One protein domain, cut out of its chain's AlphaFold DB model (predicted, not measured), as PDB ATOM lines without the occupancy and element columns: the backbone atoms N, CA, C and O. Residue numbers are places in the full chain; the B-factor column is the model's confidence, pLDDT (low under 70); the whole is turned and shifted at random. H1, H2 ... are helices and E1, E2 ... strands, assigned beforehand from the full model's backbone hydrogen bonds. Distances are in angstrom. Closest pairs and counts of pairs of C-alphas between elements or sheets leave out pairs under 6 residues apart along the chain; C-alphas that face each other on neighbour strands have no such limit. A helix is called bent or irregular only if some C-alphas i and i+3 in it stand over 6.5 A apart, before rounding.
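AT A GLANCE: This is residues 4 to 102 of the 362 residues of the protein "PPM-type phosphatase domain-containing protein" of Parachlamydia acanthamoebae (UniProt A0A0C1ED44). A hairpin of two strands, E1 and E2, has H1 packed mainly on E2 and H3 mainly on E1, while the long helix H4 bridges H1 and H3, away from both strands. H2 sits off to one side, near the start of H3. The printed part has 99 residues with four named helices and two named strands, in the order H1 E1 E2 H2 H3 H4; the class is mixed and the two-stranded sheet antiparallel. It is compact, with a radius of gyration of the C-alphas of 12.9 A and spans of 32 by 31 by 26 A.

IN THESE COORDINATES: Find C-alpha 5 at (-16.179, -26.970, -42.547); from there H1 runs 26.4 A to residue 21, irregular where C-alphas 17 and 20 are 7.5 A apart. Next come E1, residues 29 to 35, 18.1 A, and E2, residues 38 to 44, 18.4 A. H2 is residues 52 to 59, H3 residues 67 to 76. H4, residues 83 to 102, runs 29.9 A to C-alpha 102 at (12.465, -21.780, -39.385); it is irregular where C-alphas 84 and 87 are 7.1 A apart.

HOW THE PARTS SIT: In the hairpin E1 and E2, look for N 31 and O 42, within hydrogen-bond range at 2.9 A. The closest C-alphas of H1 and E2, Val 8 and Leu 43, are 6.2 A apart; those of E1 and H3, Leu 32 and Val 70, 6.8 A. H4, with residues 85 to 91 alone, touches H1 at a steep tilt of 55 degrees, the same way; the closest C-alphas, Tyr 13 and Ala 88, are 4.9 A apart. With residues 89 to 96 alone it touches H3, closest at the C-alphas of Leu 67 and Ile 96, 6.6 A; this helical hairpin has a tilt of 37 degrees, only just steep, opposite ways. H2 and H3 are close but not clearly touching, 7.2 A between the C-alphas of Ala 58 and Leu 67. O i to N i+4 pairs are within range throughout H2 and H3, in 10 of 13 in H1 and 14 of 16 in H4.

THE WHOLE: The C-alphas farthest apart, Asn 21 and Gly 37, are 37.8 A apart. The printed part has no cut and no long link. Mean pLDDT of the printed part is 86.7; residues 20 to 22, 25 and 102 are under 70.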
ATOM      1  N   ASN A   4     -20.302 -26.247 -40.409       85.19
ATOM      2  CA  ASN A   4     -19.928 -26.417 -41.812       85.19
ATOM      3  C   ASN A   4     -18.438 -26.074 -41.986       85.19
ATOM      4  O   ASN A   4     -18.046 -24.915 -41.816       85.19
ATOM      5  N   LEU A   5     -17.625 -27.077 -42.326       91.00
ATOM      6  CA  LEU A   5     -16.179 -26.970 -42.547       91.00
ATOM      7  C   LEU A   5     -15.812 -25.782 -43.454       91.00
ATOM      8  O   LEU A   5     -14.860 -25.049 -43.177       91.00
ATOM      9  N   ASN A   6     -16.621 -25.523 -44.485       91.25
ATOM     10  CA  ASN A   6     -16.419 -24.411 -45.412       91.25
ATOM     11  C   ASN A   6     -16.585 -23.041 -44.740       91.25
ATOM     12  O   ASN A   6     -15.814 -22.126 -45.020       91.25
ATOM     13  N   ASN A   7     -17.513 -22.901 -43.790       92.94
ATOM     14  CA  ASN A   7     -17.686 -21.652 -43.043       92.94
ATOM     15  C   ASN A   7     -16.485 -21.369 -42.132       92.94
ATOM     16  O   ASN A   7     -16.063 -20.216 -42.005       92.94
ATOM     17  N   VAL A   8     -15.909 -22.410 -41.524       94.19
ATOM     18  CA  VAL A   8     -14.715 -22.291 -40.671       94.19
ATOM     19  C   VAL A   8     -13.508 -21.862 -41.500       94.19
ATOM     20  O   VAL A   8     -12.802 -20.929 -41.114       94.19
ATOM     21  N   LEU A   9     -13.295 -22.487 -42.662       94.62
ATOM     22  CA  LEU A   9     -12.196 -22.147 -43.571       94.62
ATOM     23  C   LEU A   9     -12.331 -20.736 -44.147       94.62
ATOM     24  O   LEU A   9     -11.352 -19.986 -44.147       94.62
ATOM     25  N   LYS A  10     -13.541 -20.341 -44.551       94.00
ATOM     26  CA  LYS A  10     -13.840 -18.986 -45.023       94.00
ATOM     27  C   LYS A  10     -13.568 -17.939 -43.944       94.00
ATOM     28  O   LYS A  10     -12.875 -16.956 -44.195       94.00
ATOM     29  N   SER A  11     -14.039 -18.185 -42.721       92.69
ATOM     30  CA  SER A  11     -13.806 -17.292 -41.578       92.69
ATOM     31  C   SER A  11     -12.320 -17.190 -41.229       92.69
ATOM     32  O   SER A  11     -11.809 -16.104 -40.965       92.69
ATOM     33  N   TYR A  12     -11.599 -18.313 -41.283       93.12
ATOM     34  CA  TYR A  12     -10.156 -18.336 -41.067       93.12
ATOM     35  C   TYR A  12      -9.404 -17.551 -42.142       93.12
ATOM     36  O   TYR A  12      -8.475 -16.820 -41.808       93.12
ATOM     37  N   TYR A  13      -9.798 -17.677 -43.412       92.25
ATOM     38  CA  TYR A  13      -9.203 -16.924 -44.514       92.25
ATOM     39  C   TYR A  13      -9.365 -15.416 -44.312       92.25
ATOM     40  O   TYR A  13      -8.366 -14.699 -44.327       92.25
ATOM     41  N   ILE A  14     -10.590 -14.959 -44.027       90.44
ATOM     42  CA  ILE A  14     -10.892 -13.544 -43.755       90.44
ATOM     43  C   ILE A  14     -10.038 -13.035 -42.585       90.44
ATOM     44  O   ILE A  14      -9.299 -12.062 -42.725       90.44
ATOM     45  N   ALA A  15     -10.046 -13.749 -41.455       87.56
ATOM     46  CA  ALA A  15      -9.264 -13.373 -40.278       87.56
ATOM     47  C   ALA A  15      -7.740 -13.446 -40.512       87.56
ATOM     48  O   ALA A  15      -6.959 -12.784 -39.830       87.56
ATOM     49  N   ALA A  16      -7.274 -14.283 -41.444       86.38
ATOM     50  CA  ALA A  16      -5.861 -14.385 -41.787       86.38
ATOM     51  C   ALA A  16      -5.393 -13.260 -42.722       86.38
ATOM     52  O   ALA A  16      -4.208 -12.931 -42.679       86.38
ATOM     53  N   GLN A  17      -6.282 -12.681 -43.534       86.06
ATOM     54  CA  GLN A  17      -5.963 -11.529 -44.380       86.06
ATOM     55  C   GLN A  17      -5.841 -10.231 -43.579       86.06
ATOM     56  O   GLN A  17      -4.948  -9.437 -43.853       86.06
ATOM     57  N   ASP A  18      -6.643 -10.062 -42.526       81.38
ATOM     58  CA  ASP A  18      -6.656  -8.855 -41.681       81.38
ATOM     59  C   ASP A  18      -5.454  -8.749 -40.704       81.38
ATOM     60  O   ASP A  18      -5.431  -7.983 -39.744       81.38
ATOM     61  N   ARG A  19      -4.405  -9.555 -40.916       70.06
ATOM     62  CA  ARG A  19      -3.261  -9.676 -39.997       70.06
ATOM     63  C   ARG A  19      -2.322  -8.478 -39.980       70.06
ATOM     64  O   ARG A  19      -1.555  -8.351 -39.031       70.06
ATOM     65  N   THR A  20      -2.328  -7.638 -41.009       60.50
ATOM     66  CA  THR A  20      -1.376  -6.522 -41.126       60.50
ATOM     67  C   THR A  20      -1.612  -5.428 -40.083       60.50
ATOM     68  O   THR A  20      -0.665  -4.722 -39.753       60.50
ATOM     69  N   ASN A  21      -2.817  -5.348 -39.504       64.81
ATOM     70  CA  ASN A  21      -3.212  -4.292 -38.565       64.81
ATOM     71  C   ASN A  21      -3.591  -4.794 -37.160       64.81
ATOM     72  O   ASN A  21      -3.981  -3.994 -36.310       64.81
ATOM     73  N   GLN A  22      -3.483  -6.098 -36.886       69.81
ATOM     74  CA  GLN A  22      -3.919  -6.678 -35.613       69.81
ATOM     75  C   GLN A  22      -2.746  -7.101 -34.710       69.81
ATOM     76  O   GLN A  22      -1.735  -7.622 -35.189       69.81
ATOM     77  N   PRO A  23      -2.868  -6.955 -33.375       71.88
ATOM     78  CA  PRO A  23      -1.879  -7.488 -32.447       71.88
ATOM     79  C   PRO A  23      -1.807  -9.019 -32.549       71.88
ATOM     80  O   PRO A  23      -2.821  -9.698 -32.706       71.88
ATOM     81  N   LYS A  24      -0.605  -9.590 -32.366       71.44
ATOM     82  CA  LYS A  24      -0.332 -11.043 -32.483       71.44
ATOM     83  C   LYS A  24      -1.256 -11.943 -31.649       71.44
ATOM     84  O   LYS A  24      -1.354 -13.139 -31.930       71.44
ATOM     85  N   ILE A  25      -1.885 -11.400 -30.608       67.81
ATOM     86  CA  ILE A  25      -2.823 -12.106 -29.727       67.81
ATOM     87  C   ILE A  25      -4.175 -12.400 -30.398       67.81
ATOM     88  O   ILE A  25      -4.824 -13.368 -30.014       67.81
ATOM     89  N   ASN A  26      -4.524 -11.650 -31.448       75.50
ATOM     90  CA  ASN A  26      -5.753 -11.798 -32.235       75.50
ATOM     91  C   ASN A  26      -5.541 -12.628 -33.511       75.50
ATOM     92  O   ASN A  26      -6.397 -12.692 -34.389       75.50
ATOM     93  N   HIS A  27      -4.372 -13.260 -33.663       82.50
ATOM     94  CA  HIS A  27      -4.128 -14.100 -34.826       82.50
ATOM     95  C   HIS A  27      -4.999 -15.361 -34.764       82.50
ATOM     96  O   HIS A  27      -4.856 -16.130 -33.807       82.50
ATOM     97  N   PRO A  28      -5.779 -15.661 -35.819       88.75
ATOM     98  CA  PRO A  28      -6.658 -16.820 -35.825       88.75
ATOM     99  C   PRO A  28      -5.866 -18.129 -35.723       88.75
ATOM    100  O   PRO A  28      -4.839 -18.302 -36.401       88.75
ATOM    101  N   ILE A  29      -6.369 -19.042 -34.894       90.12
ATOM    102  CA  ILE A  29      -5.904 -20.419 -34.704       90.12
ATOM    103  C   ILE A  29      -7.023 -21.368 -35.130       90.12
ATOM    104  O   ILE A  29      -8.160 -21.232 -34.691       90.12
ATOM    105  N   LEU A  30      -6.677 -22.359 -35.946       93.25
ATOM    106  CA  LEU A  30      -7.525 -23.524 -36.175       93.25
ATOM    107  C   LEU A  30      -7.176 -24.606 -35.150       93.25
ATOM    108  O   LEU A  30      -5.994 -24.876 -34.922       93.25
ATOM    109  N   ILE A  31      -8.189 -25.212 -34.539       93.50
ATOM    110  CA  ILE A  31      -8.028 -26.271 -33.541       93.50
ATOM    111  C   ILE A  31      -9.005 -27.414 -33.810       93.50
ATOM    112  O   ILE A  31     -10.167 -27.186 -34.141       93.50
ATOM    113  N   LEU A  32      -8.531 -28.645 -33.652       92.00
ATOM    114  CA  LEU A  32      -9.363 -29.843 -33.685       92.00
ATOM    115  C   LEU A  32      -9.935 -30.107 -32.293       92.00
ATOM    116  O   LEU A  32      -9.189 -30.298 -31.339       92.00
ATOM    117  N   GLN A  33     -11.252 -30.127 -32.150       90.31
ATOM    118  CA  GLN A  33     -11.906 -30.490 -30.894       90.31
ATOM    119  C   GLN A  33     -12.651 -31.801 -31.075       90.31
ATOM    120  O   GLN A  33     -13.292 -32.011 -32.097       90.31
ATOM    121  N   CYS A  34     -12.570 -32.682 -30.082       86.75
ATOM    122  CA  CYS A  34     -13.394 -33.881 -30.057       86.75
ATOM    123  C   CYS A  34     -14.682 -33.560 -29.298       86.75
ATOM    124  O   CYS A  34     -14.628 -33.228 -28.114       86.75
ATOM    125  N   LYS A  35     -15.829 -33.642 -29.972       85.25
ATOM    126  CA  LYS A  35     -17.151 -33.531 -29.349       85.25
ATOM    127  C   LYS A  35     -17.914 -34.811 -29.643       85.25
ATOM    128  O   LYS A  35     -18.084 -35.178 -30.800       85.25
ATOM    129  N   ASN A  36     -18.338 -35.511 -28.593       87.50
ATOM    130  CA  ASN A  36     -19.060 -36.785 -28.699       87.50
ATOM    131  C   ASN A  36     -18.335 -37.835 -29.568       87.50
ATOM    132  O   ASN A  36     -18.963 -38.543 -30.347       87.50
ATOM    133  N   GLY A  37     -17.002 -37.902 -29.474       85.88
ATOM    134  CA  GLY A  37     -16.183 -38.837 -30.257       85.88
ATOM    135  C   GLY A  37     -15.894 -38.398 -31.697       85.88
ATOM    136  O   GLY A  37     -15.103 -39.049 -32.374       85.88
ATOM    137  N   VAL A  38     -16.471 -37.285 -32.159       86.75
ATOM    138  CA  VAL A  38     -16.263 -36.754 -33.509       86.75
ATOM    139  C   VAL A  38     -15.292 -35.579 -33.465       86.75
ATOM    140  O   VAL A  38     -15.427 -34.667 -32.648       86.75
ATOM    141  N   LYS A  39     -14.288 -35.601 -34.349       90.19
ATOM    142  CA  LYS A  39     -13.340 -34.495 -34.513       90.19
ATOM    143  C   LYS A  39     -13.973 -33.390 -35.355       90.19
ATOM    144  O   LYS A  39     -14.340 -33.615 -36.503       90.19
ATOM    145  N   GLU A  40     -14.022 -32.188 -34.800       93.44
ATOM    146  CA  GLU A  40     -14.522 -30.984 -35.459       93.44
ATOM    147  C   GLU A  40     -13.430 -29.914 -35.526       93.44
ATOM    148  O   GLU A  40     -12.748 -29.626 -34.534       93.44
ATOM    149  N   LEU A  41     -13.296 -29.269 -36.686       94.25
ATOM    150  CA  LEU A  41     -12.418 -28.117 -36.850       94.25
ATOM    151  C   LEU A  41     -13.111 -26.841 -36.362       94.25
ATOM    152  O   LEU A  41     -14.190 -26.490 -36.828       94.25
ATOM    153  N   ASN A  42     -12.463 -26.117 -35.452       93.81
ATOM    154  CA  ASN A  42     -12.969 -24.867 -34.895       93.81
ATOM    155  C   ASN A  42     -11.967 -23.727 -35.114       93.81
ATOM    156  O   ASN A  42     -10.751 -23.939 -35.138       93.81
ATOM    157  N   LEU A  43     -12.485 -22.506 -35.253       92.81
ATOM    158  CA  LEU A  43     -11.701 -21.278 -35.358       92.81
ATOM    159  C   LEU A  43     -11.708 -20.538 -34.020       92.81
ATOM    160  O   LEU A  43     -12.766 -20.191 -33.505       92.81
ATOM    161  N   ILE A  44     -10.522 -20.242 -33.497       89.56
ATOM    162  CA  ILE A  44     -10.317 -19.408 -32.316       89.56
ATOM    163  C   ILE A  44      -9.621 -18.119 -32.746       89.56
ATOM    164  O   ILE A  44      -8.526 -18.160 -33.309       89.56
ATOM    165  N   VAL A  45     -10.245 -16.974 -32.474       84.19
ATOM    166  CA  VAL A  45      -9.712 -15.650 -32.846       84.19
ATOM    167  C   VAL A  45      -8.852 -15.053 -31.724       84.19
ATOM    168  O   VAL A  45      -7.832 -14.433 -32.007       84.19
ATOM    169  N   ASP A  46      -9.187 -15.311 -30.455       83.69
ATOM    170  CA  ASP A  46      -8.374 -14.898 -29.303       83.69
ATOM    171  C   ASP A  46      -7.488 -16.052 -28.815       83.69
ATOM    172  O   ASP A  46      -7.961 -17.033 -28.234       83.69
ATOM    173  N   ARG A  47      -6.168 -15.921 -28.990       81.31
ATOM    174  CA  ARG A  47      -5.196 -16.960 -28.602       81.31
ATOM    175  C   ARG A  47      -5.152 -17.232 -27.096       81.31
ATOM    176  O   ARG A  47      -4.490 -18.188 -26.698       81.31
ATOM    177  N   ARG A  48      -5.779 -16.412 -26.246       83.50
ATOM    178  CA  ARG A  48      -5.915 -16.672 -24.799       83.50
ATOM    179  C   ARG A  48      -6.948 -17.749 -24.487       83.50
ATOM    180  O   ARG A  48      -6.861 -18.357 -23.428       83.50
ATOM    181  N   GLN A  49      -7.868 -18.022 -25.413       86.69
ATOM    182  CA  GLN A  49      -8.832 -19.119 -25.290       86.69
ATOM    183  C   GLN A  49      -8.179 -20.495 -25.492       86.69
ATOM    184  O   GLN A  49      -8.772 -21.517 -25.160       86.69
ATOM    185  N   VAL A  50      -6.950 -20.535 -26.020       85.81
ATOM    186  CA  VAL A  50      -6.144 -21.754 -26.112       85.81
ATOM    187  C   VAL A  50      -5.219 -21.818 -24.903       85.81
ATOM    188  O   VAL A  50      -4.480 -20.866 -24.631       85.81
ATOM    189  N   SER A  51      -5.229 -22.952 -24.197       85.31
ATOM    190  CA  SER A  51      -4.358 -23.161 -23.042       85.31
ATOM    191  C   SER A  51      -2.885 -22.929 -23.414       85.31
ATOM    192  O   SER A  51      -2.460 -23.092 -24.563       85.31
ATOM    193  N   TRP A  52      -2.065 -22.501 -22.452       83.12
ATOM    194  CA  TRP A  52      -0.627 -22.332 -22.691       83.12
ATOM    195  C   TRP A  52       0.032 -23.652 -23.135       83.12
ATOM    196  O   TRP A  52       0.885 -23.626 -24.021       83.12
ATOM    197  N   TYR A  53      -0.429 -24.782 -22.596       79.44
ATOM    198  CA  TYR A  53       0.046 -26.119 -22.934       79.44
ATOM    199  C   TYR A  53      -0.298 -26.507 -24.378       79.44
ATOM    200  O   TYR A  53       0.582 -26.915 -25.131       79.44
ATOM    201  N   ASP A  54      -1.535 -26.281 -24.830       81.38
ATOM    202  CA  ASP A  54      -1.933 -26.558 -26.217       81.38
ATOM    203  C   ASP A  54      -1.206 -25.658 -27.218       81.38
ATOM    204  O   ASP A  54      -0.842 -26.099 -28.311       81.38
ATOM    205  N   ARG A  55      -0.947 -24.397 -26.848       84.31
ATOM    206  CA  ARG A  55      -0.123 -23.488 -27.658       84.31
ATOM    207  C   ARG A  55       1.310 -23.997 -27.778       84.31
ATOM    208  O   ARG A  55       1.883 -23.909 -28.864       84.31
ATOM    209  N   LEU A  56       1.864 -24.547 -26.698       81.06
ATOM    210  CA  LEU A  56       3.192 -25.153 -26.676       81.06
ATOM    211  C   LEU A  56       3.234 -26.439 -27.514       81.06
ATOM    212  O   LEU A  56       4.090 -26.571 -28.382       81.06
ATOM    213  N   LEU A  57       2.278 -27.356 -27.353       77.38
ATOM    214  CA  LEU A  57       2.195 -28.555 -28.192       77.38
ATOM    215  C   LEU A  57       2.066 -28.194 -29.672       77.38
ATOM    216  O   LEU A  57       2.827 -28.700 -30.502       77.38
ATOM    217  N   ALA A  58       1.174 -27.253 -29.999       84.94
ATOM    218  CA  ALA A  58       1.013 -26.750 -31.354       84.94
ATOM    219  C   ALA A  58       2.309 -26.135 -31.881       84.94
ATOM    220  O   ALA A  58       2.592 -26.273 -33.076       84.94
ATOM    221  N   PHE A  59       3.112 -25.502 -31.010       81.00
ATOM    222  CA  PHE A  59       4.453 -24.987 -31.302       81.00
ATOM    223  C   PHE A  59       5.462 -26.086 -31.713       81.00
ATOM    224  O   PHE A  59       6.323 -25.850 -32.562       81.00
ATOM    225  N   PHE A  60       5.286 -27.310 -31.230       75.94
ATOM    226  CA  PHE A  60       6.105 -28.466 -31.605       75.94
ATOM    227  C   PHE A  60       5.466 -29.353 -32.681       75.94
ATOM    228  O   PHE A  60       5.920 -30.466 -32.937       75.94
ATOM    229  N   GLY A  61       4.390 -28.884 -33.321       80.31
ATOM    230  CA  GLY A  61       3.674 -29.665 -34.329       80.31
ATOM    231  C   GLY A  61       2.854 -30.819 -33.747       80.31
ATOM    232  O   GLY A  61       2.406 -31.679 -34.505       80.31
ATOM    233  N   ARG A  62       2.611 -30.819 -32.433       82.94
ATOM    234  CA  ARG A  62       1.792 -31.796 -31.704       82.94
ATOM    235  C   ARG A  62       0.474 -31.177 -31.229       82.94
ATOM    236  O   ARG A  62       0.284 -29.965 -31.275       82.94
ATOM    237  N   GLY A  63      -0.436 -32.017 -30.750       88.50
ATOM    238  CA  GLY A  63      -1.701 -31.574 -30.165       88.50
ATOM    239  C   GLY A  63      -2.715 -31.040 -31.180       88.50
ATOM    240  O   GLY A  63      -2.496 -31.003 -32.392       88.50
ATOM    241  N   ASN A  64      -3.863 -30.636 -30.657       89.81
ATOM    242  CA  ASN A  64      -5.067 -30.351 -31.434       89.81
ATOM    243  C   ASN A  64      -4.998 -29.071 -32.280       89.81
ATOM    244  O   ASN A  64      -5.664 -28.974 -33.307       89.81
ATOM    245  N   ALA A  65      -4.178 -28.099 -31.876       89.62
ATOM    246  CA  ALA A  65      -3.948 -26.858 -32.619       89.62
ATOM    247  C   ALA A  65      -2.703 -26.921 -33.532       89.62
ATOM    248  O   ALA A  65      -2.263 -25.903 -34.071       89.62
ATOM    249  N   SER A  66      -2.098 -28.105 -33.706       91.31
ATOM    250  CA  SER A  66      -0.987 -28.289 -34.645       91.31
ATOM    251  C   SER A  66      -1.446 -28.059 -36.079       91.31
ATOM    252  O   SER A  66      -2.352 -28.736 -36.558       91.31
ATOM    253  N   LEU A  67      -0.744 -27.184 -36.807       91.44
ATOM    254  CA  LEU A  67      -0.976 -26.987 -38.242       91.44
ATOM    255  C   LEU A  67      -0.831 -28.290 -39.042       91.44
ATOM    256  O   LEU A  67      -1.545 -28.461 -40.021       91.44
ATOM    257  N   LYS A  68       0.037 -29.219 -38.611       90.19
ATOM    258  CA  LYS A  68       0.181 -30.538 -39.246       90.19
ATOM    259  C   LYS A  68      -1.087 -31.372 -39.064       90.19
ATOM    260  O   LYS A  68      -1.605 -31.911 -40.032       90.19
ATOM    261  N   ASN A  69      -1.623 -31.423 -37.845       91.25
ATOM    262  CA  ASN A  69      -2.839 -32.187 -37.559       91.25
ATOM    263  C   ASN A  69      -4.066 -31.561 -38.232       91.25
ATOM    264  O   ASN A  69      -4.875 -32.281 -38.804       91.25
ATOM    265  N   VAL A  70      -4.166 -30.227 -38.229       94.19
ATOM    266  CA  VAL A  70      -5.194 -29.496 -38.983       94.19
ATOM    267  C   VAL A  70      -5.091 -29.813 -40.474       94.19
ATOM    268  O   VAL A  70      -6.105 -30.076 -41.108       94.19
ATOM    269  N   ARG A  71      -3.880 -29.832 -41.044       95.56
ATOM    270  CA  ARG A  71      -3.685 -30.138 -42.464       95.56
ATOM    271  C   ARG A  71      -4.087 -31.569 -42.812       95.56
ATOM    272  O   ARG A  71      -4.789 -31.734 -43.803       95.56
ATOM    273  N   ASN A  72      -3.701 -32.543 -41.986       92.44
ATOM    274  CA  ASN A  72      -4.092 -33.946 -42.147       92.44
ATOM    275  C   ASN A  72      -5.617 -34.106 -42.100       92.44
ATOM    276  O   ASN A  72      -6.192 -34.735 -42.977       92.44
ATOM    277  N   TYR A  73      -6.279 -33.463 -41.134       95.00
ATOM    278  CA  TYR A  73      -7.740 -33.467 -41.050       95.00
ATOM    279  C   TYR A  73      -8.392 -32.896 -42.321       95.00
ATOM    280  O   TYR A  73      -9.366 -33.450 -42.819       95.00
ATOM    281  N   LEU A  74      -7.841 -31.816 -42.886       94.69
ATOM    282  CA  LEU A  74      -8.336 -31.244 -44.144       94.69
ATOM    283  C   LEU A  74      -8.086 -32.150 -45.361       94.69
ATOM    284  O   LEU A  74      -8.875 -32.108 -46.300       94.69
ATOM    285  N   ASP A  75      -7.022 -32.958 -45.360       94.00
ATOM    286  CA  ASP A  75      -6.805 -33.975 -46.400       94.00
ATOM    287  C   ASP A  75      -7.824 -35.112 -46.298       94.00
ATOM    288  O   ASP A  75      -8.378 -35.521 -47.317       94.00
ATOM    289  N   GLU A  76      -8.116 -35.574 -45.079       94.25
ATOM    290  CA  GLU A  76      -9.139 -36.597 -44.820       94.25
ATOM    291  C   GLU A  76     -10.534 -36.143 -45.286       94.25
ATOM    292  O   GLU A  76     -11.302 -36.953 -45.797       94.25
ATOM    293  N   HIS A  77     -10.836 -34.843 -45.185       93.88
ATOM    294  CA  HIS A  77     -12.138 -34.257 -45.545       93.88
ATOM    295  C   HIS A  77     -12.096 -33.480 -46.871       93.88
ATOM    296  O   HIS A  77     -12.919 -32.598 -47.115       93.88
ATOM    297  N   LYS A  78     -11.133 -33.768 -47.756       92.88
ATOM    298  CA  LYS A  78     -10.898 -32.980 -48.981       92.88
ATOM    299  C   LYS A  78     -12.117 -32.900 -49.908       92.88
ATOM    300  O   LYS A  78     -12.295 -31.889 -50.584       92.88
ATOM    301  N   THR A  79     -12.949 -33.938 -49.942       93.00
ATOM    302  CA  THR A  79     -14.189 -33.994 -50.739       93.00
ATOM    303  C   THR A  79     -15.281 -33.050 -50.232       93.00
ATOM    304  O   THR A  79     -16.168 -32.688 -50.999       93.00
ATOM    305  N   GLU A  80     -15.210 -32.617 -48.971       91.56
ATOM    306  CA  GLU A  80     -16.176 -31.708 -48.343       91.56
ATOM    307  C   GLU A  80     -15.798 -30.228 -48.517       91.56
ATOM    308  O   GLU A  80     -16.588 -29.334 -48.205       91.56
ATOM    309  N   ILE A  81     -14.588 -29.947 -49.013       91.19
ATOM    310  CA  ILE A  81     -14.058 -28.590 -49.137       91.19
ATOM    311  C   ILE A  81     -14.398 -28.011 -50.514       91.19
ATOM    312  O   ILE A  81     -13.946 -28.494 -51.550       91.19
ATOM    313  N   SER A  82     -15.149 -26.911 -50.528       91.31
ATOM    314  CA  SER A  82     -15.491 -26.183 -51.748       91.31
ATOM    315  C   SER A  82     -14.280 -25.465 -52.353       91.31
ATOM    316  O   SER A  82     -13.414 -24.961 -51.632       91.31
ATOM    317  N   ALA A  83     -14.272 -25.303 -53.679       91.06
ATOM    318  CA  ALA A  83     -13.186 -24.646 -54.415       91.06
ATOM    319  C   ALA A  83     -12.851 -23.224 -53.910       91.06
ATOM    320  O   ALA A  83     -11.685 -22.827 -53.917       91.06
ATOM    321  N   GLU A  84     -13.836 -22.476 -53.400       90.06
ATOM    322  CA  GLU A  84     -13.629 -21.137 -52.822       90.06
ATOM    323  C   GLU A  84     -12.711 -21.122 -51.580       90.06
ATOM    324  O   GLU A  84     -12.093 -20.101 -51.282       90.06
ATOM    325  N   ASN A  85     -12.545 -22.257 -50.893       92.12
ATOM    326  CA  ASN A  85     -11.745 -22.365 -49.669       92.12
ATOM    327  C   ASN A  85     -10.298 -22.822 -49.906       92.12
ATOM    328  O   ASN A  85      -9.510 -22.894 -48.960       92.12
ATOM    329  N   ILE A  86      -9.897 -23.060 -51.160       90.44
ATOM    330  CA  ILE A  86      -8.520 -23.450 -51.515       90.44
ATOM    331  C   ILE A  86      -7.498 -22.413 -51.017       90.44
ATOM    332  O   ILE A  86      -6.398 -22.764 -50.585       90.44
ATOM    333  N   SER A  87      -7.861 -21.128 -51.012       91.06
ATOM    334  CA  SER A  87      -6.990 -20.053 -50.525       91.06
ATOM    335  C   SER A  87      -6.696 -20.154 -49.022       91.06
ATOM    336  O   SER A  87      -5.581 -19.849 -48.599       91.06
ATOM    337  N   ALA A  88      -7.642 -20.648 -48.213       91.12
ATOM    338  CA  ALA A  88      -7.419 -20.909 -46.789       91.12
ATOM    339  C   ALA A  88      -6.364 -22.007 -46.581       91.12
ATOM    340  O   ALA A  88      -5.466 -21.857 -45.747       91.12
ATOM    341  N   ILE A  89      -6.430 -23.073 -47.386       93.06
ATOM    342  CA  ILE A  89      -5.473 -24.189 -47.357       93.06
ATOM    343  C   ILE A  89      -4.076 -23.700 -47.743       93.06
ATOM    344  O   ILE A  89      -3.122 -23.954 -47.014       93.06
ATOM    345  N   LYS A  90      -3.956 -22.884 -48.801       93.31
ATOM    346  CA  LYS A  90      -2.671 -22.289 -49.211       93.31
ATOM    347  C   LYS A  90      -2.010 -21.468 -48.095       93.31
ATOM    348  O   LYS A  90      -0.790 -21.496 -47.954       93.31
ATOM    349  N   ILE A  91      -2.793 -20.759 -47.274       91.38
ATOM    350  CA  ILE A  91      -2.278 -20.035 -46.097       91.38
ATOM    351  C   ILE A  91      -1.777 -21.002 -45.012       91.38
ATOM    352  O   ILE A  91      -0.812 -20.699 -44.311       91.38
ATOM    353  N   ILE A  92      -2.438 -22.146 -44.820       92.06
ATOM    354  CA  ILE A  92      -1.988 -23.180 -43.875       92.06
ATOM    355  C   ILE A  92      -0.672 -23.789 -44.366       92.06
ATOM    356  O   ILE A  92       0.292 -23.833 -43.601       92.06
ATOM    357  N   ASP A  93      -0.601 -24.166 -45.642       92.12
ATOM    358  CA  ASP A  93       0.592 -24.748 -46.260       92.12
ATOM    359  C   ASP A  93       1.786 -23.786 -46.212       92.12
ATOM    360  O   ASP A  93       2.893 -24.185 -45.847       92.12
ATOM    361  N   SER A  94       1.572 -22.492 -46.488       89.81
ATOM    362  CA  SER A  94       2.645 -21.494 -46.401       89.81
ATOM    363  C   SER A  94       3.172 -21.339 -44.975       89.81
ATOM    364  O   SER A  94       4.382 -21.255 -44.774       89.81
ATOM    365  N   LYS A  95       2.297 -21.383 -43.960       88.31
ATOM    366  CA  LYS A  95       2.708 -21.362 -42.547       88.31
ATOM    367  C   LYS A  95       3.476 -22.616 -42.150       88.31
ATOM    368  O   LYS A  95       4.436 -22.502 -41.391       88.31
ATOM    369  N   ILE A  96       3.075 -23.788 -42.642       87.25
ATOM    370  CA  ILE A  96       3.812 -25.040 -42.426       87.25
ATOM    371  C   ILE A  96       5.202 -24.935 -43.064       87.25
ATOM    372  O   ILE A  96       6.194 -25.220 -42.400       87.25
ATOM    373  N   SER A  97       5.288 -24.453 -44.305       84.62
ATOM    374  CA  SER A  97       6.555 -24.267 -45.021       84.62
ATOM    375  C   SER A  97       7.486 -23.280 -44.308       84.62
ATOM    376  O   SER A  97       8.622 -23.630 -43.990       84.62
ATOM    377  N   LEU A  98       6.990 -22.092 -43.942       82.94
ATOM    378  CA  LEU A  98       7.749 -21.089 -43.182       82.94
ATOM    379  C   LEU A  98       8.249 -21.642 -41.846       82.94
ATOM    380  O   LEU A  98       9.381 -21.376 -41.435       82.94
ATOM    381  N   ARG A  99       7.425 -22.442 -41.167       77.50
ATOM    382  CA  ARG A  99       7.809 -23.099 -39.922       77.50
ATOM    383  C   ARG A  99       8.898 -24.141 -40.142       77.50
ATOM    384  O   ARG A  99       9.843 -24.167 -39.367       77.50
ATOM    385  N   ASN A 100       8.794 -24.954 -41.190       76.44
ATOM    386  CA  ASN A 100       9.788 -25.974 -41.524       76.44
ATOM    387  C   ASN A 100      11.124 -25.352 -41.977       76.44
ATOM    388  O   ASN A 100      12.195 -25.902 -41.733       76.44
ATOM    389  N   GLN A 101      11.076 -24.172 -42.600       74.81
ATOM    390  CA  GLN A 101      12.266 -23.374 -42.899       74.81
ATOM    391  C   GLN A 101      12.881 -22.791 -41.616       74.81
ATOM    392  O   GLN A 101      14.096 -22.845 -41.431       74.81
ATOM    393  N   SER A 102      12.041 -22.317 -40.689       63.16
ATOM    394  CA  SER A 102      12.465 -21.780 -39.385       63.16
ATOM    395  C   SER A 102      12.935 -22.865 -38.404       63.16
ATOM    396  O   SER A 102      13.745 -22.593 -37.522       63.16
TER     397      SER A 102